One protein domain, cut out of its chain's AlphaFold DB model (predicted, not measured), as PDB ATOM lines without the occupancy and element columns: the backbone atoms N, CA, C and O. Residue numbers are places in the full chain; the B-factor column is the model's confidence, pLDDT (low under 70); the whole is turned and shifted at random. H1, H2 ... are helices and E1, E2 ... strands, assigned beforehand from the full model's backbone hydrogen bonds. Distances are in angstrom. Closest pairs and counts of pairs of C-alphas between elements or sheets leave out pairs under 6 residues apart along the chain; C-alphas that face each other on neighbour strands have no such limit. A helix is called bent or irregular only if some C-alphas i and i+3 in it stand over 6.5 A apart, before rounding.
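Overview. This is residues 67 to 226 of the 229 residues of an uncharacterized protein of Limnohabitans curvus (UniProt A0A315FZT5). Two curled, strongly twisted sheets of four strands stand face to face as a sandwich, E1 to E4 in the one and E5 to E8 in the other, and H3 packs on the second sheet with its residues 215 to 223. At one end of the sandwich, where E2 and E6 finish, the chain runs out into two long excursions, residues 83 to 112 with the short helix H1 and residues 165 to 181 with the short helix H2. The printed part has 160 residues, with three named helices and eight named strands in the order E1, E2, H1, E3, E4, E5, E6, H2, E7, E8, H3. The sheets run E1, E2, E3, E4 and E5, E6, E7, E8, both antiparallel, and the class is mixed, helices and strands. The whole is compact, with a radius of gyration of the C-alphas of 16.8 A and spans of 47 by 37 by 24 A.

Arrangement. E1, residues 67 to 70, and E2, residues 73 to 82, form a hairpin, with N 68 and O 75 at 2.9 A. E2 is the antiparallel neighbour of E3, residues 113 to 120, with N 78 and O 117 at 2.8 A. E3 and E4, residues 125 to 130, form a hairpin, with N 116 and O 129 at 2.8 A. In the second sheet E5, residues 140 to 151, and E6, residues 156 to 164, form a hairpin, with N 148 and O 158 at 2.8 A; E5 bends by 69 degrees at residue 143. E6 is the antiparallel neighbour of E7, residues 182 to 193, with N 161 and O 184 at 2.9 A. E7 and E8, residues 196 to 202, form a hairpin, with N 191 and O 198 at 3.0 A. The two sheets make a sandwich, face to face, with 85 pairs of C-alphas within 10 A and their best planes 21 degrees apart. Between the edge strands E4 and E8 the closest C-alphas, those of Val 126 and Lys 196, are 4.8 A apart; the edge strands E1 and E5 are apart. H3, residues 215 to 224, is on the second sheet, two layers, a helix on one face of a sheet, at a height of 8.5 A. It lies over E6 and only just over E7, on which 3 of its C-alphas fall. On the local plane it stands at 58 degrees to E6, only just slantwise to the strands. H1, residues 96 to 101, and H2, residues 166 to 169, are on neither sheet. Every O i to N i+4 pair of H3 is within hydrogen-bond range; H1 has 0 of 2 such pairs and 1 of 3 O i to N i+3 pairs within range, and H2 is too short for an O i to N i+4 pair.

Along the chain. E1 begins at C-alpha 67, (301.407, 321.629, 468.475), and E2 runs 27.8 A. H1 is irregular, with C-alphas 97 and 100 8.7 A apart. E3 is 22.6 A long and E4 14.9 A. E5 begins at C-alpha 140, (282.294, 337.713, 476.872), and is 28.6 A long; E6 is 25.7 A. H2 has four residues. E7 is 33.2 A long and E8 19.3 A. H3, 14.4 A long, ends at C-alpha 224, (298.365, 320.417, 495.967).

Size, cuts and confidence. The two C-alphas farthest apart, those of Asp 72 and Gly 171, are 50.6 A apart. The printed part has no cut. The links E2 to H1, H1 to E3, H2 to E7 and E8 to H3 are long. The mean pLDDT of the printed part is 82.4; 27 residues are under 70, namely residues 85 to 87, 90, 94 to 102 and 167 to 180.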
ATOM      1  N   ARG A  67     301.197 323.055 468.733       82.06
ATOM      2  CA  ARG A  67     301.407 321.629 468.475       82.06
ATOM      3  C   ARG A  67     301.061 320.824 469.715       82.06
ATOM      4  O   ARG A  67     301.483 321.174 470.817       82.06
ATOM      5  N   LEU A  68     300.365 319.718 469.510       80.88
ATOM      6  CA  LEU A  68     299.964 318.804 470.561       80.88
ATOM      7  C   LEU A  68     300.217 317.366 470.112       80.88
ATOM      8  O   LEU A  68     299.983 317.024 468.958       80.88
ATOM      9  N   ILE A  69     300.705 316.530 471.022       81.31
ATOM     10  CA  ILE A  69     300.771 315.085 470.808       81.31
ATOM     11  C   ILE A  69     299.721 314.471 471.722       81.31
ATOM     12  O   ILE A  69     299.774 314.706 472.929       81.31
ATOM     13  N   ILE A  70     298.778 313.739 471.138       85.06
ATOM     14  CA  ILE A  70     297.722 313.003 471.843       85.06
ATOM     15  C   ILE A  70     297.833 311.565 471.363       85.06
ATOM     16  O   ILE A  70     297.767 311.335 470.155       85.06
ATOM     17  N   ASP A  71     298.022 310.623 472.285       84.25
ATOM     18  CA  ASP A  71     298.100 309.188 471.970       84.25
ATOM     19  C   ASP A  71     299.114 308.894 470.837       84.25
ATOM     20  O   ASP A  71     298.813 308.219 469.856       84.25
ATOM     21  N   ASP A  72     300.306 309.496 470.947       83.62
ATOM     22  CA  ASP A  72     301.427 309.436 469.988       83.62
ATOM     23  C   ASP A  72     301.166 309.996 468.574       83.62
ATOM     24  O   ASP A  72     302.059 309.989 467.724       83.62
ATOM     25  N   ALA A  73     299.994 310.580 468.326       86.94
ATOM     26  CA  ALA A  73     299.669 311.257 467.076       86.94
ATOM     27  C   ALA A  73     299.804 312.785 467.191       86.94
ATOM     28  O   ALA A  73     299.503 313.392 468.221       86.94
ATOM     29  N   LEU A  74     300.273 313.418 466.108       83.81
ATOM     30  CA  LEU A  74     300.407 314.871 466.012       83.81
ATOM     31  C   LEU A  74     299.058 315.521 465.688       83.81
ATOM     32  O   LEU A  74     298.440 315.219 464.667       83.81
ATOM     33  N   TYR A  75     298.689 316.494 466.509       87.75
ATOM     34  CA  TYR A  75     297.551 317.383 466.329       87.75
ATOM     35  C   TYR A  75     297.976 318.839 466.515       87.75
ATOM     36  O   TYR A  75     299.080 319.159 466.975       87.75
ATOM     37  N   TYR A  76     297.056 319.734 466.194       87.56
ATOM     38  CA  TYR A  76     297.186 321.159 466.425       87.56
ATOM     39  C   TYR A  76     295.955 321.692 467.141       87.56
ATOM     40  O   TYR A  76     294.834 321.296 466.830       87.56
ATOM     41  N   ILE A  77     296.175 322.606 468.080       87.81
ATOM     42  CA  ILE A  77     295.120 323.303 468.808       87.81
ATOM     43  C   ILE A  77     295.190 324.799 468.520       87.81
ATOM     44  O   ILE A  77     296.226 325.439 468.700       87.81
ATOM     45  N   GLN A  78     294.078 325.369 468.080       87.88
ATOM     46  CA  GLN A  78     293.950 326.788 467.792       87.88
ATOM     47  C   GLN A  78     292.873 327.390 468.696       87.88
ATOM     48  O   GLN A  78     291.720 326.957 468.636       87.88
ATOM     49  N   PRO A  79     293.223 328.377 469.536       88.19
ATOM     50  CA  PRO A  79     292.222 329.183 470.203       88.19
ATOM     51  C   PRO A  79     291.447 330.004 469.168       88.19
ATOM     52  O   PRO A  79     292.042 330.602 468.272       88.19
ATOM     53  N   ALA A  80     290.132 330.052 469.315       85.44
ATOM     54  CA  ALA A  80     289.245 330.867 468.509       85.44
ATOM     55  C   ALA A  80     288.231 331.594 469.396       85.44
ATOM     56  O   ALA A  80     287.807 331.082 470.434       85.44
ATOM     57  N   LEU A  81     287.875 332.801 468.976       81.88
ATOM     58  CA  LEU A  81     286.933 333.681 469.651       81.88
ATOM     59  C   LEU A  81     285.840 333.985 468.648       81.88
ATOM     60  O   LEU A  81     286.112 334.564 467.597       81.88
ATOM     61  N   PHE A  82     284.647 333.492 468.921       78.19
ATOM     62  CA  PHE A  82     283.477 333.815 468.128       78.19
ATOM     63  C   PHE A  82     282.236 333.491 468.937       78.19
ATOM     64  O   PHE A  82     282.247 332.648 469.831       78.19
ATOM     65  N   MET A  83     281.134 334.138 468.608       79.50
ATOM     66  CA  MET A  83     279.842 333.761 469.144       79.50
ATOM     67  C   MET A  83     279.364 332.485 468.447       79.50
ATOM     68  O   MET A  83     279.094 332.470 467.242       79.50
ATOM     69  N   LEU A  84     279.245 331.390 469.202       76.00
ATOM     70  CA  LEU A  84     278.514 330.232 468.708       76.00
ATOM     71  C   LEU A  84     277.038 330.573 468.599       76.00
ATOM     72  O   LEU A  84     276.430 331.118 469.516       76.00
ATOM     73  N   LYS A  85     276.460 330.127 467.493       69.81
ATOM     74  CA  LYS A  85     275.022 330.078 467.316       69.81
ATOM     75  C   LYS A  85     274.402 329.170 468.388       69.81
ATOM     76  O   LYS A  85     274.557 327.949 468.340       69.81
ATOM     77  N   SER A  86     273.684 329.753 469.340       69.75
ATOM     78  CA  SER A  86     272.679 329.070 470.159       69.75
ATOM     79  C   SER A  86     271.508 328.584 469.299       69.75
ATOM     80  O   SER A  86     270.873 327.575 469.613       69.75
ATOM     81  N   ARG A  87     271.318 329.254 468.158       69.38
ATOM     82  CA  ARG A  87     270.272 329.043 467.172       69.38
ATOM     83  C   ARG A  87     270.798 329.088 465.736       69.38
ATOM     84  O   ARG A  87     271.561 330.006 465.480       69.38
ATOM     85  N   PRO A  88     270.460 328.232 464.740       70.56
ATOM     86  CA  PRO A  88     271.067 328.409 463.421       70.56
ATOM     87  C   PRO A  88     270.799 329.785 462.683       70.56
ATOM     88  O   PRO A  88     271.474 330.039 461.691       70.56
ATOM     89  N   ASP A  89     269.931 330.696 463.198       74.06
ATOM     90  CA  ASP A  89     269.633 332.196 463.092       74.06
ATOM     91  C   ASP A  89     269.642 332.761 464.463       74.06
ATOM     92  O   ASP A  89     268.859 333.594 464.890       74.06
ATOM     93  N   GLU A  90     270.751 332.552 465.089       67.12
ATOM     94  CA  GLU A  90     271.489 333.770 465.237       67.12
ATOM     95  C   GLU A  90     272.034 334.184 463.890       67.12
ATOM     96  O   GLU A  90     272.855 333.497 463.279       67.12
ATOM     97  N   VAL A  91     271.557 335.329 463.425       78.19
ATOM     98  CA  VAL A  91     272.480 336.294 462.856       78.19
ATOM     99  C   VAL A  91     272.780 337.290 463.951       78.19
ATOM    100  O   VAL A  91     271.876 337.864 464.546       78.19
ATOM    101  N   CYS A  92     274.067 337.440 464.218       74.94
ATOM    102  CA  CYS A  92     274.597 338.489 465.052       74.94
ATOM    103  C   CYS A  92     275.586 339.273 464.205       74.94
ATOM    104  O   CYS A  92     276.698 338.806 463.952       74.94
ATOM    105  N   THR A  93     275.170 340.443 463.739       79.88
ATOM    106  CA  THR A  93     276.060 341.372 463.061       79.88
ATOM    107  C   THR A  93     276.744 342.216 464.123       79.88
ATOM    108  O   THR A  93     276.081 342.960 464.843       79.88
ATOM    109  N   PHE A  94     278.061 342.083 464.257       69.19
ATOM    110  CA  PHE A  94     278.818 342.886 465.213       69.19
ATOM    111  C   PHE A  94     279.152 344.253 464.607       69.19
ATOM    112  O   PHE A  94     279.835 344.335 463.585       69.19
ATOM    113  N   ASP A  95     278.648 345.318 465.229       69.62
ATOM    114  CA  ASP A  95     278.951 346.696 464.848       69.62
ATOM    115  C   ASP A  95     280.286 347.131 465.472       69.62
ATOM    116  O   ASP A  95     280.372 347.431 466.668       69.62
ATOM    117  N   LEU A  96     281.337 347.153 464.647       66.12
ATOM    118  CA  LEU A  96     282.687 347.546 465.062       66.12
ATOM    119  C   LEU A  96     282.758 349.011 465.523       66.12
ATOM    120  O   LEU A  96     283.593 349.333 466.373       66.12
ATOM    121  N   ASP A  97     281.869 349.876 465.030       67.00
ATOM    122  CA  ASP A  97     281.831 351.295 465.392       67.00
ATOM    123  C   ASP A  97     281.163 351.518 466.762       67.00
ATOM    124  O   ASP A  97     281.402 352.533 467.423       67.00
ATOM    125  N   ASN A  98     280.390 350.539 467.251       62.19
ATOM    126  CA  ASN A  98     279.672 350.589 468.527       62.19
ATOM    127  C   ASN A  98     280.030 349.426 469.479       62.19
ATOM    128  O   ASN A  98     279.169 348.867 470.173       62.19
ATOM    129  N   TYR A  99     281.330 349.104 469.568       59.03
ATOM    130  CA  TYR A  99     281.865 347.977 470.355       59.03
ATOM    131  C   TYR A  99     281.442 347.970 471.836       59.03
ATOM    132  O   TYR A  99     281.450 346.927 472.487       59.03
ATOM    133  N   ARG A 100     281.080 349.135 472.391       57.47
ATOM    134  CA  ARG A 100     280.728 349.291 473.811       57.47
ATOM    135  C   ARG A 100     279.388 348.666 474.177       57.47
ATOM    136  O   ARG A 100     279.128 348.452 475.357       57.47
ATOM    137  N   SER A 101     278.524 348.430 473.193       60.72
ATOM    138  CA  SER A 101     277.177 347.935 473.456       60.72
ATOM    139  C   SER A 101     277.124 346.424 473.683       60.72
ATOM    140  O   SER A 101     276.124 345.965 474.231       60.72
ATOM    141  N   TYR A 102     278.171 345.668 473.296       68.69
ATOM    142  CA  TYR A 102     278.195 344.192 473.273       68.69
ATOM    143  C   TYR A 102     276.858 343.614 472.808       68.69
ATOM    144  O   TYR A 102     276.297 342.689 473.396       68.69
ATOM    145  N   ARG A 103     276.311 344.236 471.767       72.75
ATOM    146  CA  ARG A 103     275.051 343.885 471.141       72.75
ATOM    147  C   ARG A 103     275.290 343.757 469.658       72.75
ATOM    148  O   ARG A 103     276.047 344.519 469.063       72.75
ATOM    149  N   CYS A 104     274.629 342.774 469.086       76.81
ATOM    150  CA  CYS A 104     274.512 342.671 467.651       76.81
ATOM    151  C   CYS A 104     273.625 343.817 467.147       76.81
ATOM    152  O   CYS A 104     272.798 344.340 467.904       76.81
ATOM    153  N   VAL A 105     273.738 344.178 465.870       80.81
ATOM    154  CA  VAL A 105     272.841 345.148 465.211       80.81
ATOM    155  C   VAL A 105     271.373 344.739 465.380       80.81
ATOM    156  O   VAL A 105     270.496 345.582 465.545       80.81
ATOM    157  N   GLU A 106     271.110 343.436 465.415       83.88
ATOM    158  CA  GLU A 106     269.791 342.833 465.607       83.88
ATOM    159  C   GLU A 106     269.268 342.946 467.059       83.88
ATOM    160  O   GLU A 106     268.110 342.639 467.336       83.88
ATOM    161  N   GLY A 107     270.085 343.454 467.987       77.69
ATOM    162  CA  GLY A 107     269.692 343.852 469.338       77.69
ATOM    163  C   GLY A 107     269.962 342.819 470.434       77.69
ATOM    164  O   GLY A 107     269.978 343.193 471.615       77.69
ATOM    165  N   GLN A 108     270.213 341.552 470.094       74.19
ATOM    166  CA  GLN A 108     270.621 340.542 471.074       74.19
ATOM    167  C   GLN A 108     272.044 340.795 471.602       74.19
ATOM    168  O   GLN A 108     272.843 341.458 470.933       74.19
ATOM    169  N   PRO A 109     272.388 340.279 472.796       74.50
ATOM    170  CA  PRO A 109     273.752 340.340 473.306       74.50
ATOM    171  C   PRO A 109     274.731 339.627 472.367       74.50
ATOM    172  O   PRO A 109     274.501 338.487 471.969       74.50
ATOM    173  N   HIS A 110     275.835 340.292 472.047       74.12
ATOM    174  CA  HIS A 110     276.975 339.696 471.372       74.12
ATOM    175  C   HIS A 110     277.938 339.164 472.431       74.12
ATOM    176  O   HIS A 110     278.500 339.932 473.214       74.12
ATOM    177  N   VAL A 111     278.085 337.841 472.479       78.12
ATOM    178  CA  VAL A 111     278.845 337.157 473.524       78.12
ATOM    179  C   VAL A 111     279.785 336.148 472.882       78.12
ATOM    180  O   VAL A 111     279.386 335.022 472.580       78.12
ATOM    181  N   ASP A 112     281.036 336.549 472.668       78.94
ATOM    182  CA  ASP A 112     282.045 335.627 472.164       78.94
ATOM    183  C   ASP A 112     282.335 334.533 473.191       78.94
ATOM    184  O   ASP A 112     282.556 334.794 474.378       78.94
ATOM    185  N   GLY A 113     282.348 333.288 472.720       85.56
ATOM    186  CA  GLY A 113     282.823 332.151 473.487       85.56
ATOM    187  C   GLY A 113     284.329 331.965 473.321       85.56
ATOM    188  O   GLY A 113     284.920 332.330 472.303       85.56
ATOM    189  N   CYS A 114     284.968 331.361 474.324       88.75
ATOM    190  CA  CYS A 114     286.324 330.850 474.160       88.75
ATOM    191  C   CYS A 114     286.248 329.435 473.579       88.75
ATOM    192  O   CYS A 114     285.681 328.533 474.209       88.75
ATOM    193  N   HIS A 115     286.845 329.217 472.410       90.44
ATOM    194  CA  HIS A 115     286.789 327.936 471.721       90.44
ATOM    195  C   HIS A 115     288.172 327.348 471.450       90.44
ATOM    196  O   HIS A 115     289.079 328.027 470.981       90.44
ATOM    197  N   LEU A 116     288.321 326.048 471.676       91.06
ATOM    198  CA  LEU A 116     289.494 325.280 471.281       91.06
ATOM    199  C   LEU A 116     289.154 324.474 470.035       91.06
ATOM    200  O   LEU A 116     288.318 323.571 470.079       91.06
ATOM    201  N   MET A 117     289.799 324.810 468.925       89.88
ATOM    202  CA  MET A 117     289.679 324.089 467.664       89.88
ATOM    203  C   MET A 117     290.843 323.121 467.511       89.88
ATOM    204  O   MET A 117     291.992 323.499 467.728       89.88
ATOM    205  N   PHE A 118     290.548 321.886 467.121       89.38
ATOM    206  CA  PHE A 118     291.532 320.824 466.960       89.38
ATOM    207  C   PHE A 118     291.645 320.419 465.497       89.38
ATOM    208  O   PHE A 118     290.634 320.234 464.815       89.38
ATOM    209  N   PHE A 119     292.879 320.242 465.042       86.75
ATOM    210  CA  PHE A 119     293.211 319.823 463.688       86.75
ATOM    211  C   PHE A 119     294.187 318.647 463.713       86.75
ATOM    212  O   PHE A 119     295.047 318.576 464.593       86.75
ATOM    213  N   ASP A 120     294.068 317.733 462.756       89.25
ATOM    214  CA  ASP A 120     295.048 316.664 462.555       89.25
ATOM    215  C   ASP A 120     296.341 317.181 461.897       89.25
ATOM    216  O   ASP A 120     296.489 318.367 461.580       89.25
ATOM    217  N   ALA A 121     297.307 316.283 461.690       87.56
ATOM    218  CA  ALA A 121     298.592 316.606 461.074       87.56
ATOM    219  C   ALA A 121     298.467 317.170 459.644       87.56
ATOM    220  O   ALA A 121     299.348 317.904 459.190       87.56
ATOM    221  N   GLN A 122     297.382 316.847 458.939       87.38
ATOM    222  CA  GLN A 122     297.068 317.338 457.598       87.38
ATOM    223  C   GLN A 122     296.342 318.694 457.640       87.38
ATOM    224  O   GLN A 122     296.162 319.335 456.606       87.38
ATOM    225  N   GLY A 123     295.973 319.177 458.829       80.44
ATOM    226  CA  GLY A 123     295.221 320.410 459.021       80.44
ATOM    227  C   GLY A 123     293.719 320.246 458.810       80.44
ATOM    228  O   GLY A 123     293.025 321.251 458.661       80.44
ATOM    229  N   LYS A 124     293.201 319.014 458.783       86.38
ATOM    230  CA  LYS A 124     291.762 318.755 458.770       86.38
ATOM    231  C   LYS A 124     291.216 318.957 460.176       86.38
ATOM    232  O   LYS A 124     291.806 318.514 461.156       86.38
ATOM    233  N   TRP A 125     290.075 319.624 460.269       84.19
ATOM    234  CA  TRP A 125     289.385 319.832 461.535       84.19
ATOM    235  C   TRP A 125     288.861 318.506 462.105       84.19
ATOM    236  O   TRP A 125     288.231 317.718 461.397       84.19
ATOM    237  N   VAL A 126     289.139 318.268 463.385       87.50
ATOM    238  CA  VAL A 126     288.816 317.020 464.098       87.50
ATOM    239  C   VAL A 126     288.133 317.254 465.446       87.50
ATOM    240  O   VAL A 126     287.812 316.294 466.144       87.50
ATOM    241  N   GLY A 127     287.875 318.505 465.836       87.50
ATOM    242  CA  GLY A 127     287.125 318.783 467.057       87.50
ATOM    243  C   GLY A 127     286.995 320.261 467.399       87.50
ATOM    244  O   GLY A 127     287.821 321.093 467.020       87.50
ATOM    245  N   LEU A 128     285.952 320.581 468.157       86.75
ATOM    246  CA  LEU A 128     285.741 321.882 468.779       86.75
ATOM    247  C   LEU A 128     285.316 321.665 470.226       86.75
ATOM    248  O   LEU A 128     284.420 320.865 470.501       86.75
ATOM    249  N   TYR A 129     285.910 322.429 471.131       90.94
ATOM    250  CA  TYR A 129     285.450 322.525 472.503       90.94
ATOM    251  C   TYR A 129     285.159 323.976 472.871       90.94
ATOM    252  O   TYR A 129     286.004 324.846 472.680       90.94
ATOM    253  N   THR A 130     283.978 324.229 473.425       89.25
ATOM    254  CA  THR A 130     283.611 325.535 473.983       89.25
ATOM    255  C   THR A 130     283.860 325.516 475.473       89.25
ATOM    256  O   THR A 130     283.297 324.686 476.187       89.25
ATOM    257  N   MET A 131     284.695 326.436 475.939       91.12
ATOM    258  CA  MET A 131     284.994 326.573 477.356       91.12
ATOM    259  C   MET A 131     283.745 326.896 478.155       91.12
ATOM    260  O   MET A 131     282.905 327.691 477.736       91.12
ATOM    261  N   GLN A 132     283.651 326.292 479.334       91.25
ATOM    262  CA  GLN A 132     282.590 326.587 480.278       91.25
ATOM    263  C   GLN A 132     283.127 327.544 481.331       91.25
ATOM    264  O   GLN A 132     284.059 327.202 482.059       91.25
ATOM    265  N   ILE A 133     282.509 328.715 481.442       90.81
ATOM    266  CA  ILE A 133     282.788 329.691 482.493       90.81
ATOM    267  C   ILE A 133     281.520 329.794 483.342       90.81
ATOM    268  O   ILE A 133     280.511 330.347 482.907       90.81
ATOM    269  N   LYS A 134     281.540 329.217 484.548       91.56
ATOM    270  CA  LYS A 134     280.366 329.106 485.442       91.56
ATOM    271  C   LYS A 134     280.118 330.385 486.248       91.56
ATOM    272  O   LYS A 134     279.854 330.349 487.448       91.56
ATOM    273  N   GLU A 135     280.260 331.529 485.595       86.75
ATOM    274  CA  GLU A 135     279.912 332.817 486.188       86.75
ATOM    275  C   GLU A 135     278.394 332.957 486.319       86.75
ATOM    276  O   GLU A 135     277.623 332.371 485.559       86.75
ATOM    277  N   ARG A 136     277.954 333.755 487.294       81.06
ATOM    278  CA  ARG A 136     276.521 333.993 487.540       81.06
ATOM    279  C   ARG A 136     275.855 334.818 486.433       81.06
ATOM    280  O   ARG A 136     274.639 334.756 486.271       81.06
ATOM    281  N   PHE A 137     276.644 335.618 485.728       75.81
ATOM    282  CA  PHE A 137     276.192 336.560 484.714       75.81
ATOM    283  C   PHE A 137     276.764 336.178 483.341       75.81
ATOM    284  O   PHE A 137     277.803 335.504 483.284       75.81
ATOM    285  N   PRO A 138     276.115 336.606 482.243       76.12
ATOM    286  CA  PRO A 138     276.695 336.537 480.908       76.12
ATOM    287  C   PRO A 138     278.125 337.081 480.882       76.12
ATOM    288  O   PRO A 138     278.467 338.042 481.567       76.12
ATOM    289  N   HIS A 139     278.986 336.445 480.100       82.25
ATOM    290  CA  HIS A 139     280.400 336.787 480.034       82.25
ATOM    291  C   HIS A 139     280.875 336.726 478.598       82.25
ATOM    292  O   HIS A 139     280.534 335.799 477.878       82.25
ATOM    293  N   PHE A 140     281.712 337.671 478.203       82.12
ATOM    294  CA  PHE A 140     282.294 337.713 476.872       82.12
ATOM    295  C   PHE A 140     283.758 337.294 476.947       82.12
ATOM    296  O   PHE A 140     284.539 337.863 477.719       82.12
ATOM    297  N   CYS A 141     284.138 336.308 476.138       85.75
ATOM    298  CA  CYS A 141     285.517 335.882 475.984       85.75
ATOM    299  C   CYS A 141     286.282 336.827 475.064       85.75
ATOM    300  O   CYS A 141     285.921 337.022 473.914       85.75
ATOM    301  N   ASN A 142     287.395 337.359 475.554       83.81
ATOM    302  CA  ASN A 142     288.233 338.278 474.790       83.81
ATOM    303  C   ASN A 142     289.540 337.657 474.317       83.81
ATOM    304  O   ASN A 142     290.113 338.115 473.337       83.81
ATOM    305  N   ALA A 143     290.076 336.678 475.045       84.94
ATOM    306  CA  ALA A 143     291.304 336.004 474.644       84.94
ATOM    307  C   ALA A 143     291.488 334.667 475.360       84.94
ATOM    308  O   ALA A 143     290.991 334.457 476.462       84.94
ATOM    309  N   MET A 144     292.317 333.806 474.777       89.19
ATOM    310  CA  MET A 144     292.932 332.667 475.459       89.19
ATOM    311  C   MET A 144     294.451 332.859 475.455       89.19
ATOM    312  O   MET A 144     295.133 332.352 474.563       89.19
ATOM    313  N   PRO A 145     294.994 333.662 476.389       85.19
ATOM    314  CA  PRO A 145     296.381 334.117 476.328       85.19
ATOM    315  C   PRO A 145     297.425 333.015 476.528       85.19
ATOM    316  O   PRO A 145     298.589 333.230 476.195       85.19
ATOM    317  N   ALA A 146     297.056 331.859 477.090       85.25
ATOM    318  CA  ALA A 146     298.013 330.785 477.324       85.25
ATOM    319  C   ALA A 146     297.380 329.397 477.219       85.25
ATOM    320  O   ALA A 146     296.307 329.144 477.760       85.25
ATOM    321  N   ILE A 147     298.117 328.481 476.592       89.69
ATOM    322  CA  ILE A 147     297.876 327.038 476.606       89.69
ATOM    323  C   ILE A 147     299.173 326.374 477.071       89.69
ATOM    324  O   ILE A 147     300.260 326.731 476.618       89.69
ATOM    325  N   GLY A 148     299.078 325.407 477.975       84.50
ATOM    326  CA  GLY A 148     300.229 324.652 478.454       84.50
ATOM    327  C   GLY A 148     299.870 323.223 478.829       84.50
ATOM    328  O   GLY A 148     298.726 322.906 479.112       84.50
ATOM    329  N   ILE A 149     300.865 322.341 478.858       87.31
ATOM    330  CA  ILE A 149     300.666 320.941 479.261       87.31
ATOM    331  C   ILE A 149     300.531 320.868 480.790       87.31
ATOM    332  O   ILE A 149     301.396 321.383 481.504       87.31
ATOM    333  N   ALA A 150     299.481 320.234 481.305       87.69
ATOM    334  CA  ALA A 150     299.355 319.917 482.728       87.69
ATOM    335  C   ALA A 150     300.077 318.601 483.041       87.69
ATOM    336  O   ALA A 150     300.979 318.576 483.878       87.69
ATOM    337  N   ASN A 151     299.731 317.547 482.296       85.94
ATOM    338  CA  ASN A 151     300.314 316.217 482.393       85.94
ATOM    339  C   ASN A 151     300.337 315.564 481.007       85.94
ATOM    340  O   ASN A 151     299.295 315.338 480.400       85.94
ATOM    341  N   LYS A 152     301.533 315.240 480.509       81.50
ATOM    342  CA  LYS A 152     301.685 314.609 479.193       81.50
ATOM    343  C   LYS A 152     301.141 313.177 479.171       81.50
ATOM    344  O   LYS A 152     300.557 312.786 478.174       81.50
ATOM    345  N   ALA A 153     301.330 312.409 480.245       84.50
ATOM    346  CA  ALA A 153     300.941 310.998 480.289       84.50
ATOM    347  C   ALA A 153     299.417 310.802 480.253       84.50
ATOM    348  O   ALA A 153     298.945 309.775 479.782       84.50
ATOM    349  N   ASN A 154     298.667 311.806 480.713       85.56
ATOM    350  CA  ASN A 154     297.206 311.784 480.765       85.56
ATOM    351  C   ASN A 154     296.556 312.695 479.706       85.56
ATOM    352  O   ASN A 154     295.363 312.967 479.801       85.56
ATOM    353  N   ASN A 155     297.329 313.207 478.735       89.50
ATOM    354  CA  ASN A 155     296.865 314.173 477.729       89.50
ATOM    355  C   ASN A 155     296.118 315.376 478.346       89.50
ATOM    356  O   ASN A 155     295.057 315.800 477.878       89.50
ATOM    357  N   GLU A 156     296.671 315.924 479.426       90.88
ATOM    358  CA  GLU A 156     296.066 317.023 480.171       90.88
ATOM    359  C   GLU A 156     296.651 318.374 479.762       90.88
ATOM    360  O   GLU A 156     297.872 318.574 479.725       90.88
ATOM    361  N   LEU A 157     295.764 319.336 479.529       93.38
ATOM    362  CA  LEU A 157     296.071 320.706 479.145       93.38
ATOM    363  C   LEU A 157     295.557 321.693 480.184       93.38
ATOM    364  O   LEU A 157     294.492 321.528 480.763       93.38
ATOM    365  N   LEU A 158     296.302 322.766 480.374       93.50
ATOM    366  CA  LEU A 158     295.867 323.966 481.060       93.50
ATOM    367  C   LEU A 158     295.640 325.043 480.017       93.50
ATOM    368  O   LEU A 158     296.521 325.304 479.196       93.50
ATOM    369  N   VAL A 159     294.484 325.693 480.075       94.94
ATOM    370  CA  VAL A 159     294.212 326.853 479.229       94.94
ATOM    371  C   VAL A 159     293.765 328.014 480.090       94.94
ATOM    372  O   VAL A 159     292.806 327.902 480.857       94.94
ATOM    373  N   THR A 160     294.483 329.122 479.956       92.62
ATOM    374  CA  THR A 160     294.130 330.403 480.547       92.62
ATOM    375  C   THR A 160     293.255 331.160 479.566       92.62
ATOM    376  O   THR A 160     293.623 331.346 478.406       92.62
ATOM    377  N   MET A 161     292.114 331.625 480.054       92.81
ATOM    378  CA  MET A 161     291.161 332.450 479.324       92.81
ATOM    379  C   MET A 161     291.023 333.815 479.989       92.81
ATOM    380  O   MET A 161     291.175 333.950 481.204       92.81
ATOM    381  N   GLN A 162     290.738 334.819 479.174       90.25
ATOM    382  CA  GLN A 162     290.446 336.183 479.569       90.25
ATOM    383  C   GLN A 162     289.044 336.529 479.084       90.25
ATOM    384  O   GLN A 162     288.758 336.460 477.888       90.25
ATOM    385  N   TYR A 163     288.195 336.931 480.013       88.56
ATOM    386  CA  TYR A 163     286.811 337.292 479.753       88.56
ATOM    387  C   TYR A 163     286.427 338.501 480.599       88.56
ATOM    388  O   TYR A 163     287.169 338.920 481.485       88.56
ATOM    389  N   PHE A 164     285.267 339.079 480.346       83.31
ATOM    390  CA  PHE A 164     284.679 340.073 481.235       83.31
ATOM    391  C   PHE A 164     283.181 339.828 481.364       83.31
ATOM    392  O   PHE A 164     282.593 339.081 480.585       83.31
ATOM    393  N   ILE A 165     282.584 340.453 482.373       80.38
ATOM    394  CA  ILE A 165     281.162 340.337 482.685       80.38
ATOM    395  C   ILE A 165     280.540 341.713 482.423       80.38
ATOM    396  O   ILE A 165     280.762 342.618 483.235       80.38
ATOM    397  N   PRO A 166     279.812 341.908 481.305       70.12
ATOM    398  CA  PRO A 166     279.254 343.208 480.943       70.12
ATOM    399  C   PRO A 166     278.405 343.831 482.062       70.12
ATOM    400  O   PRO A 166     278.553 345.020 482.348       70.12
ATOM    401  N   GLU A 167     277.568 343.049 482.760       64.62
ATOM    402  CA  GLU A 167     276.726 343.583 483.839       64.62
ATOM    403  C   GLU A 167     277.498 343.934 485.117       64.62
ATOM    404  O   GLU A 167     277.063 344.806 485.867       64.62
ATOM    405  N   ALA A 168     278.650 343.308 485.373       57.97
ATOM    406  CA  ALA A 168     279.469 343.623 486.546       57.97
ATOM    407  C   ALA A 168     280.187 344.979 486.418       57.97
ATOM    408  O   ALA A 168     280.707 345.496 487.405       57.97
ATOM    409  N   LEU A 169     280.223 345.549 485.210       53.69
ATOM    410  CA  LEU A 169     280.944 346.776 484.881       53.69
ATOM    411  C   LEU A 169     280.008 347.954 484.571       53.69
ATOM    412  O   LEU A 169     280.456 348.925 483.962       53.69
ATOM    413  N   GLN A 170     278.735 347.911 484.996       50.44
ATOM    414  CA  GLN A 170     277.822 349.059 484.881       50.44
ATOM    415  C   GLN A 170     278.493 350.336 485.431       50.44
ATOM    416  O   GLN A 170     278.676 350.488 486.635       50.44
ATOM    417  N   GLY A 171     278.880 351.244 484.528       47.69
ATOM    418  CA  GLY A 171     279.519 352.525 484.854       47.69
ATOM    419  C   GLY A 171     281.046 352.595 484.715       47.69
ATOM    420  O   GLY A 171     281.597 353.678 484.901       47.69
ATOM    421  N   LEU A 172     281.746 351.511 484.353       47.25
ATOM    422  CA  LEU A 172     283.195 351.529 484.108       47.25
ATOM    423  C   LEU A 172     283.509 351.425 482.604       47.25
ATOM    424  O   LEU A 172     282.924 350.592 481.912       47.25
ATOM    425  N   PRO A 173     284.431 352.244 482.060       47.28
ATOM    426  CA  PRO A 173     284.844 352.112 480.669       47.28
ATOM    427  C   PRO A 173     285.604 350.793 480.483       47.28
ATOM    428  O   PRO A 173     286.743 350.660 480.928       47.28
ATOM    429  N   VAL A 174     284.984 349.825 479.804       51.19
ATOM    430  CA  VAL A 174     285.683 348.628 479.319       51.19
ATOM    431  C   VAL A 174     286.580 349.074 478.177       51.19
ATOM    432  O   VAL A 174     286.110 349.352 477.075       51.19
ATOM    433  N   THR A 175     287.870 349.237 478.447       51.03
ATOM    434  CA  THR A 175     288.844 349.522 477.397       51.03
ATOM    435  C   THR A 175     289.425 348.203 476.892       51.03
ATOM    436  O   THR A 175     289.798 347.354 477.712       51.03
ATOM    437  N   PRO A 176     289.597 348.035 475.564       45.47
ATOM    438  CA  PRO A 176     290.342 346.910 474.987       45.47
ATOM    439  C   PRO A 176     291.739 346.725 475.612       45.47
ATOM    440  O   PRO A 176     292.315 345.644 475.557       45.47
ATOM    441  N   THR A 177     292.276 347.784 476.230       44.22
ATOM    442  CA  THR A 177     293.638 347.896 476.757       44.22
ATOM    443  C   THR A 177     293.803 347.804 478.281       44.22
ATOM    444  O   THR A 177     294.944 347.891 478.724       44.22
ATOM    445  N   GLY A 178     292.770 347.537 479.102       47.06
ATOM    446  CA  GLY A 178     293.036 346.917 480.421       47.06
ATOM    447  C   GLY A 178     292.296 347.410 481.666       47.06
ATOM    448  O   GLY A 178     292.939 347.775 482.646       47.06
ATOM    449  N   GLY A 179     290.968 347.301 481.709       55.88
ATOM    450  CA  GLY A 179     290.218 347.376 482.969       55.88
ATOM    451  C   GLY A 179     289.052 346.389 482.991       55.88
ATOM    452  O   GLY A 179     288.376 346.233 481.983       55.88
ATOM    453  N   GLY A 180     288.822 345.714 484.123       68.06
ATOM    454  CA  GLY A 180     287.632 344.869 484.331       68.06
ATOM    455  C   GLY A 180     287.679 343.452 483.743       68.06
ATOM    456  O   GLY A 180     286.673 342.747 483.779       68.06
ATOM    457  N   TRP A 181     288.830 343.013 483.226       79.62
ATOM    458  CA  TRP A 181     289.006 341.654 482.716       79.62
ATOM    459  C   TRP A 181     289.231 340.658 483.853       79.62
ATOM    460  O   TRP A 181     290.102 340.847 484.704       79.62
ATOM    461  N   PHE A 182     288.498 339.555 483.815       89.56
ATOM    462  CA  PHE A 182     288.775 338.373 484.609       89.56
ATOM    463  C   PHE A 182     289.653 337.418 483.814       89.56
ATOM    464  O   PHE A 182     289.540 337.284 482.593       89.56
ATOM    465  N   ARG A 183     290.536 336.729 484.530       92.56
ATOM    466  CA  ARG A 183     291.293 335.607 483.997       92.56
ATOM    467  C   ARG A 183     291.060 334.390 484.861       92.56
ATOM    468  O   ARG A 183     290.974 334.492 486.085       92.56
ATOM    469  N   MET A 184     290.976 333.247 484.204       96.00
ATOM    470  CA  MET A 184     290.920 331.955 484.867       96.00
ATOM    471  C   MET A 184     291.678 330.926 484.050       96.00
ATOM    472  O   MET A 184     291.803 331.056 482.833       96.00
ATOM    473  N   THR A 185     292.155 329.886 484.717       96.69
ATOM    474  CA  THR A 185     292.854 328.778 484.074       96.69
ATOM    475  C   THR A 185     292.117 327.494 484.397       96.69
ATOM    476  O   THR A 185     291.851 327.214 485.563       96.69
ATOM    477  N   SER A 186     291.768 326.726 483.368       96.88
ATOM    478  CA  SER A 186     291.034 325.463 483.512       96.88
ATOM    479  C   SER A 186     291.875 324.278 483.064       96.88
ATOM    480  O   SER A 186     292.733 324.422 482.188       96.88
ATOM    481  N   LEU A 187     291.629 323.124 483.686       96.56
ATOM    482  CA  LEU A 187     292.206 321.840 483.302       96.56
ATOM    483  C   LEU A 187     291.305 321.181 482.257       96.56
ATOM    484  O   LEU A 187     290.090 321.125 482.425       96.56
ATOM    485  N   PHE A 188     291.912 320.654 481.203       95.06
ATOM    486  CA  PHE A 188     291.247 319.915 480.143       95.06
ATOM    487  C   PHE A 188     291.900 318.552 479.981       95.06
ATOM    488  O   PHE A 188     293.125 318.465 479.909       95.06
ATOM    489  N   ARG A 189     291.090 317.504 479.874       94.25
ATOM    490  CA  ARG A 189     291.514 316.167 479.456       94.25
ATOM    491  C   ARG A 189     291.131 315.974 478.007       94.25
ATOM    492  O   ARG A 189     289.990 316.240 477.633       94.25
ATOM    493  N   VAL A 190     292.083 315.529 477.201       91.31
ATOM    494  CA  VAL A 190     291.897 315.394 475.759       91.31
ATOM    495  C   VAL A 190     292.172 313.957 475.346       91.31
ATOM    496  O   VAL A 190     293.129 313.347 475.809       91.31
ATOM    497  N   LYS A 191     291.342 313.403 474.466       92.12
ATOM    498  CA  LYS A 191     291.537 312.052 473.925       92.12
ATOM    499  C   LYS A 191     291.138 311.987 472.458       92.12
ATOM    500  O   LYS A 191     290.195 312.662 472.038       92.12
ATOM    501  N   ALA A 192     291.837 311.154 471.694       89.56
ATOM    502  CA  ALA A 192     291.450 310.845 470.327       89.56
ATOM    503  C   ALA A 192     290.491 309.644 470.320       89.56
ATOM    504  O   ALA A 192     290.822 308.560 470.792       89.56
ATOM    505  N   VAL A 193     289.288 309.823 469.777       90.12
ATOM    506  CA  VAL A 193     288.267 308.772 469.671       90.12
ATOM    507  C   VAL A 193     287.727 308.765 468.248       90.12
ATOM    508  O   VAL A 193     287.132 309.739 467.796       90.12
ATOM    509  N   ASN A 194     287.939 307.664 467.522       88.62
ATOM    510  CA  ASN A 194     287.436 307.473 466.153       88.62
ATOM    511  C   ASN A 194     287.782 308.632 465.190       88.62
ATOM    512  O   ASN A 194     286.944 309.077 464.408       88.62
ATOM    513  N   GLY A 195     289.014 309.146 465.270       84.00
ATOM    514  CA  GLY A 195     289.488 310.247 464.421       84.00
ATOM    515  C   GLY A 195     288.940 311.629 464.792       84.00
ATOM    516  O   GLY A 195     289.111 312.571 464.020       84.00
ATOM    517  N   LYS A 196     288.288 311.764 465.953       88.88
ATOM    518  CA  LYS A 196     287.858 313.041 466.530       88.88
ATOM    519  C   LYS A 196     288.544 313.286 467.864       88.88
ATOM    520  O   LYS A 196     288.941 312.344 468.546       88.88
ATOM    521  N   ILE A 197     288.648 314.553 468.244       89.12
ATOM    522  CA  ILE A 197     289.124 314.953 469.563       89.12
ATOM    523  C   ILE A 197     287.930 315.173 470.489       89.12
ATOM    524  O   ILE A 197     287.077 316.025 470.239       89.12
ATOM    525  N   GLU A 198     287.891 314.405 471.574       90.62
ATOM    526  CA  GLU A 198     286.986 314.638 472.695       90.62
ATOM    527  C   GLU A 198     287.732 315.383 473.802       90.62
ATOM    528  O   GLU A 198     288.890 315.084 474.105       90.62
ATOM    529  N   VAL A 199     287.048 316.352 474.407       92.75
ATOM    530  CA  VAL A 199     287.599 317.211 475.454       92.75
ATOM    531  C   VAL A 199     286.646 317.227 476.640       92.75
ATOM    532  O   VAL A 199     285.441 317.423 476.480       92.75
ATOM    533  N   GLU A 200     287.204 317.059 477.831       95.00
ATOM    534  CA  GLU A 200     286.530 317.234 479.114       95.00
ATOM    535  C   GLU A 200     287.209 318.381 479.863       95.00
ATOM    536  O   GLU A 200     288.429 318.376 480.009       95.00
ATOM    537  N   GLN A 201     286.439 319.354 480.349       95.56
ATOM    538  CA  GLN A 201     286.942 320.359 481.282       95.56
ATOM    539  C   GLN A 201     286.742 319.865 482.718       95.56
ATOM    540  O   GLN A 201     285.608 319.665 483.152       95.56
ATOM    541  N   ASP A 202     287.843 319.676 483.445       94.81
ATOM    542  CA  ASP A 202     287.818 319.236 484.836       94.81
ATOM    543  C   ASP A 202     287.926 320.427 485.790       94.81
ATOM    544  O   ASP A 202     288.984 321.037 485.975       94.81
ATOM    545  N   ASP A 203     286.811 320.711 486.451       95.25
ATOM    546  CA  ASP A 203     286.697 321.800 487.411       95.25
ATOM    547  C   ASP A 203     286.985 321.355 488.863       95.25
ATOM    548  O   ASP A 203     286.971 322.185 489.770       95.25
ATOM    549  N   THR A 204     287.256 320.069 489.119       93.56
ATOM    550  CA  THR A 204     287.269 319.474 490.471       93.56
ATOM    551  C   THR A 204     288.333 320.083 491.387       93.56
ATOM    552  O   THR A 204     288.075 320.316 492.567       93.56
ATOM    553  N   CYS A 205     289.536 320.355 490.870       94.88
ATOM    554  CA  CYS A 205     290.631 320.911 491.677       94.88
ATOM    555  C   CYS A 205     290.737 322.440 491.590       94.88
ATOM    556  O   CYS A 205     290.889 323.116 492.613       94.88
ATOM    557  N   LEU A 206     290.723 322.982 490.367       96.19
ATOM    558  CA  LEU A 206     290.933 324.414 490.141       96.19
ATOM    559  C   LEU A 206     289.672 325.236 490.421       96.19
ATOM    560  O   LEU A 206     289.791 326.425 490.709       96.19
ATOM    561  N   GLY A 207     288.492 324.613 490.379       95.50
ATOM    562  CA  GLY A 207     287.210 325.301 490.431       95.50
ATOM    563  C   GLY A 207     286.885 326.024 489.126       95.50
ATOM    564  O   GLY A 207     287.749 326.264 488.278       95.50
ATOM    565  N   ASN A 208     285.616 326.397 488.982       94.62
ATOM    566  CA  ASN A 208     285.113 327.151 487.845       94.62
ATOM    567  C   ASN A 208     283.918 328.022 488.283       94.62
ATOM    568  O   ASN A 208     282.931 327.459 488.762       94.62
ATOM    569  N   PRO A 209     283.996 329.356 488.129       93.44
ATOM    570  CA  PRO A 209     285.182 330.106 487.725       93.44
ATOM    571  C   PRO A 209     286.268 330.034 488.808       93.44
ATOM    572  O   PRO A 209     286.004 329.748 489.975       93.44
ATOM    573  N   ASN A 210     287.507 330.327 488.423       94.81
ATOM    574  CA  ASN A 210     288.592 330.599 489.362       94.81
ATOM    575  C   ASN A 210     289.282 331.923 488.998       94.81
ATOM    576  O   ASN A 210     288.849 332.633 488.090       94.81
ATOM    577  N   ARG A 211     290.314 332.305 489.754       94.38
ATOM    578  CA  ARG A 211     291.084 333.544 489.536       94.38
ATOM    579  C   ARG A 211     292.571 333.272 489.297       94.38
ATOM    580  O   ARG A 211     293.404 334.141 489.513       94.38
ATOM    581  N   ILE A 212     292.905 332.046 488.890       95.94
ATOM    582  CA  ILE A 212     294.278 331.656 488.573       95.94
ATOM    583  C   ILE A 212     294.554 332.100 487.141       95.94
ATOM    584  O   ILE A 212     294.026 331.528 486.188       95.94
ATOM    585  N   ASP A 213     295.368 333.129 486.975       93.06
ATOM    586  CA  ASP A 213     295.538 333.824 485.699       93.06
ATOM    587  C   ASP A 213     296.738 333.345 484.871       93.06
ATOM    588  O   ASP A 213     297.035 333.922 483.824       93.06
ATOM    589  N   ASN A 214     297.432 332.299 485.328       88.44
ATOM    590  CA  ASN A 214     298.629 331.786 484.680       88.44
ATOM    591  C   ASN A 214     298.818 330.268 484.874       88.44
ATOM    592  O   ASN A 214     298.361 329.655 485.843       88.44
ATOM    593  N   ILE A 215     299.534 329.654 483.926       90.62
ATOM    594  CA  ILE A 215     299.795 328.208 483.884       90.62
ATOM    595  C   ILE A 215     300.661 327.718 485.067       90.62
ATOM    596  O   ILE A 215     300.331 326.668 485.629       90.62
ATOM    597  N   PRO A 216     301.760 328.398 485.470       92.88
ATOM    598  CA  PRO A 216     302.572 327.960 486.609       92.88
ATOM    599  C   PRO A 216     301.786 327.796 487.916       92.88
ATOM    600  O   PRO A 216     301.915 326.760 488.577       92.88
ATOM    601  N   ASP A 217     300.935 328.760 488.262       95.50
ATOM    602  CA  ASP A 217     300.136 328.710 489.487       95.50
ATOM    603  C   ASP A 217     299.054 327.634 489.418       95.50
ATOM    604  O   ASP A 217     298.841 326.906 490.393       95.50
ATOM    605  N   ALA A 218     298.438 327.437 488.248       95.25
ATOM    606  CA  ALA A 218     297.499 326.339 488.041       95.25
ATOM    607  C   ALA A 218     298.177 324.975 488.243       95.25
ATOM    608  O   ALA A 218     297.652 324.125 488.964       95.25
ATOM    609  N   ARG A 219     299.394 324.773 487.714       93.44
ATOM    610  CA  ARG A 219     300.181 323.551 487.973       93.44
ATOM    611  C   ARG A 219     300.497 323.380 489.457       93.44
ATOM    612  O   ARG A 219     300.382 322.272 489.980       93.44
ATOM    613  N   LYS A 220     300.885 324.456 490.149       95.00
ATOM    614  CA  LYS A 220     301.139 324.426 491.598       95.00
ATOM    615  C   LYS A 220     299.890 323.980 492.360       95.00
ATOM    616  O   LYS A 220     299.993 323.112 493.225       95.00
ATOM    617  N   ARG A 221     298.716 324.511 492.009       95.31
ATOM    618  CA  ARG A 221     297.436 324.134 492.619       95.31
ATOM    619  C   ARG A 221     297.054 322.680 492.326       95.31
ATOM    620  O   ARG A 221     296.666 321.972 493.251       95.31
ATOM    621  N   LEU A 222     297.239 322.204 491.093       94.62
ATOM    622  CA  LEU A 222     296.985 320.805 490.726       94.62
ATOM    623  C   LEU A 222     297.838 319.815 491.532       94.62
ATOM    624  O   LEU A 222     297.324 318.792 491.987       94.62
ATOM    625  N   ARG A 223     299.113 320.143 491.780       92.25
ATOM    626  CA  ARG A 223     299.991 319.338 492.651       92.25
ATOM    627  C   ARG A 223     299.469 319.271 494.086       92.25
ATOM    628  O   ARG A 223     299.499 318.208 494.694       92.25
ATOM    629  N   GLN A 224     298.950 320.379 494.618       91.94
ATOM    630  CA  GLN A 224     298.365 320.417 495.967       91.94
ATOM    631  C   GLN A 224     297.089 319.575 496.087       91.94
ATOM    632  O   GLN A 224     296.812 319.048 497.158       91.94
ATOM    633  N   CYS A 225     296.320 319.434 495.007       88.44
ATOM    634  CA  CYS A 225     295.149 318.555 494.970       88.44
ATOM    635  C   CYS A 225     295.503 317.068 494.810       88.44
ATOM    636  O   CYS A 225     294.606 316.233 494.832       88.44
ATOM    637  N   GLY A 226     296.775 316.728 494.565       78.94
ATOM    638  CA  GLY A 226     297.166 315.382 494.139       78.94
ATOM    639  C   GLY A 226     296.653 315.003 492.742       78.94
ATOM    640  O   GLY A 226     296.691 313.828 492.390       78.94
TER     641      GLY A 226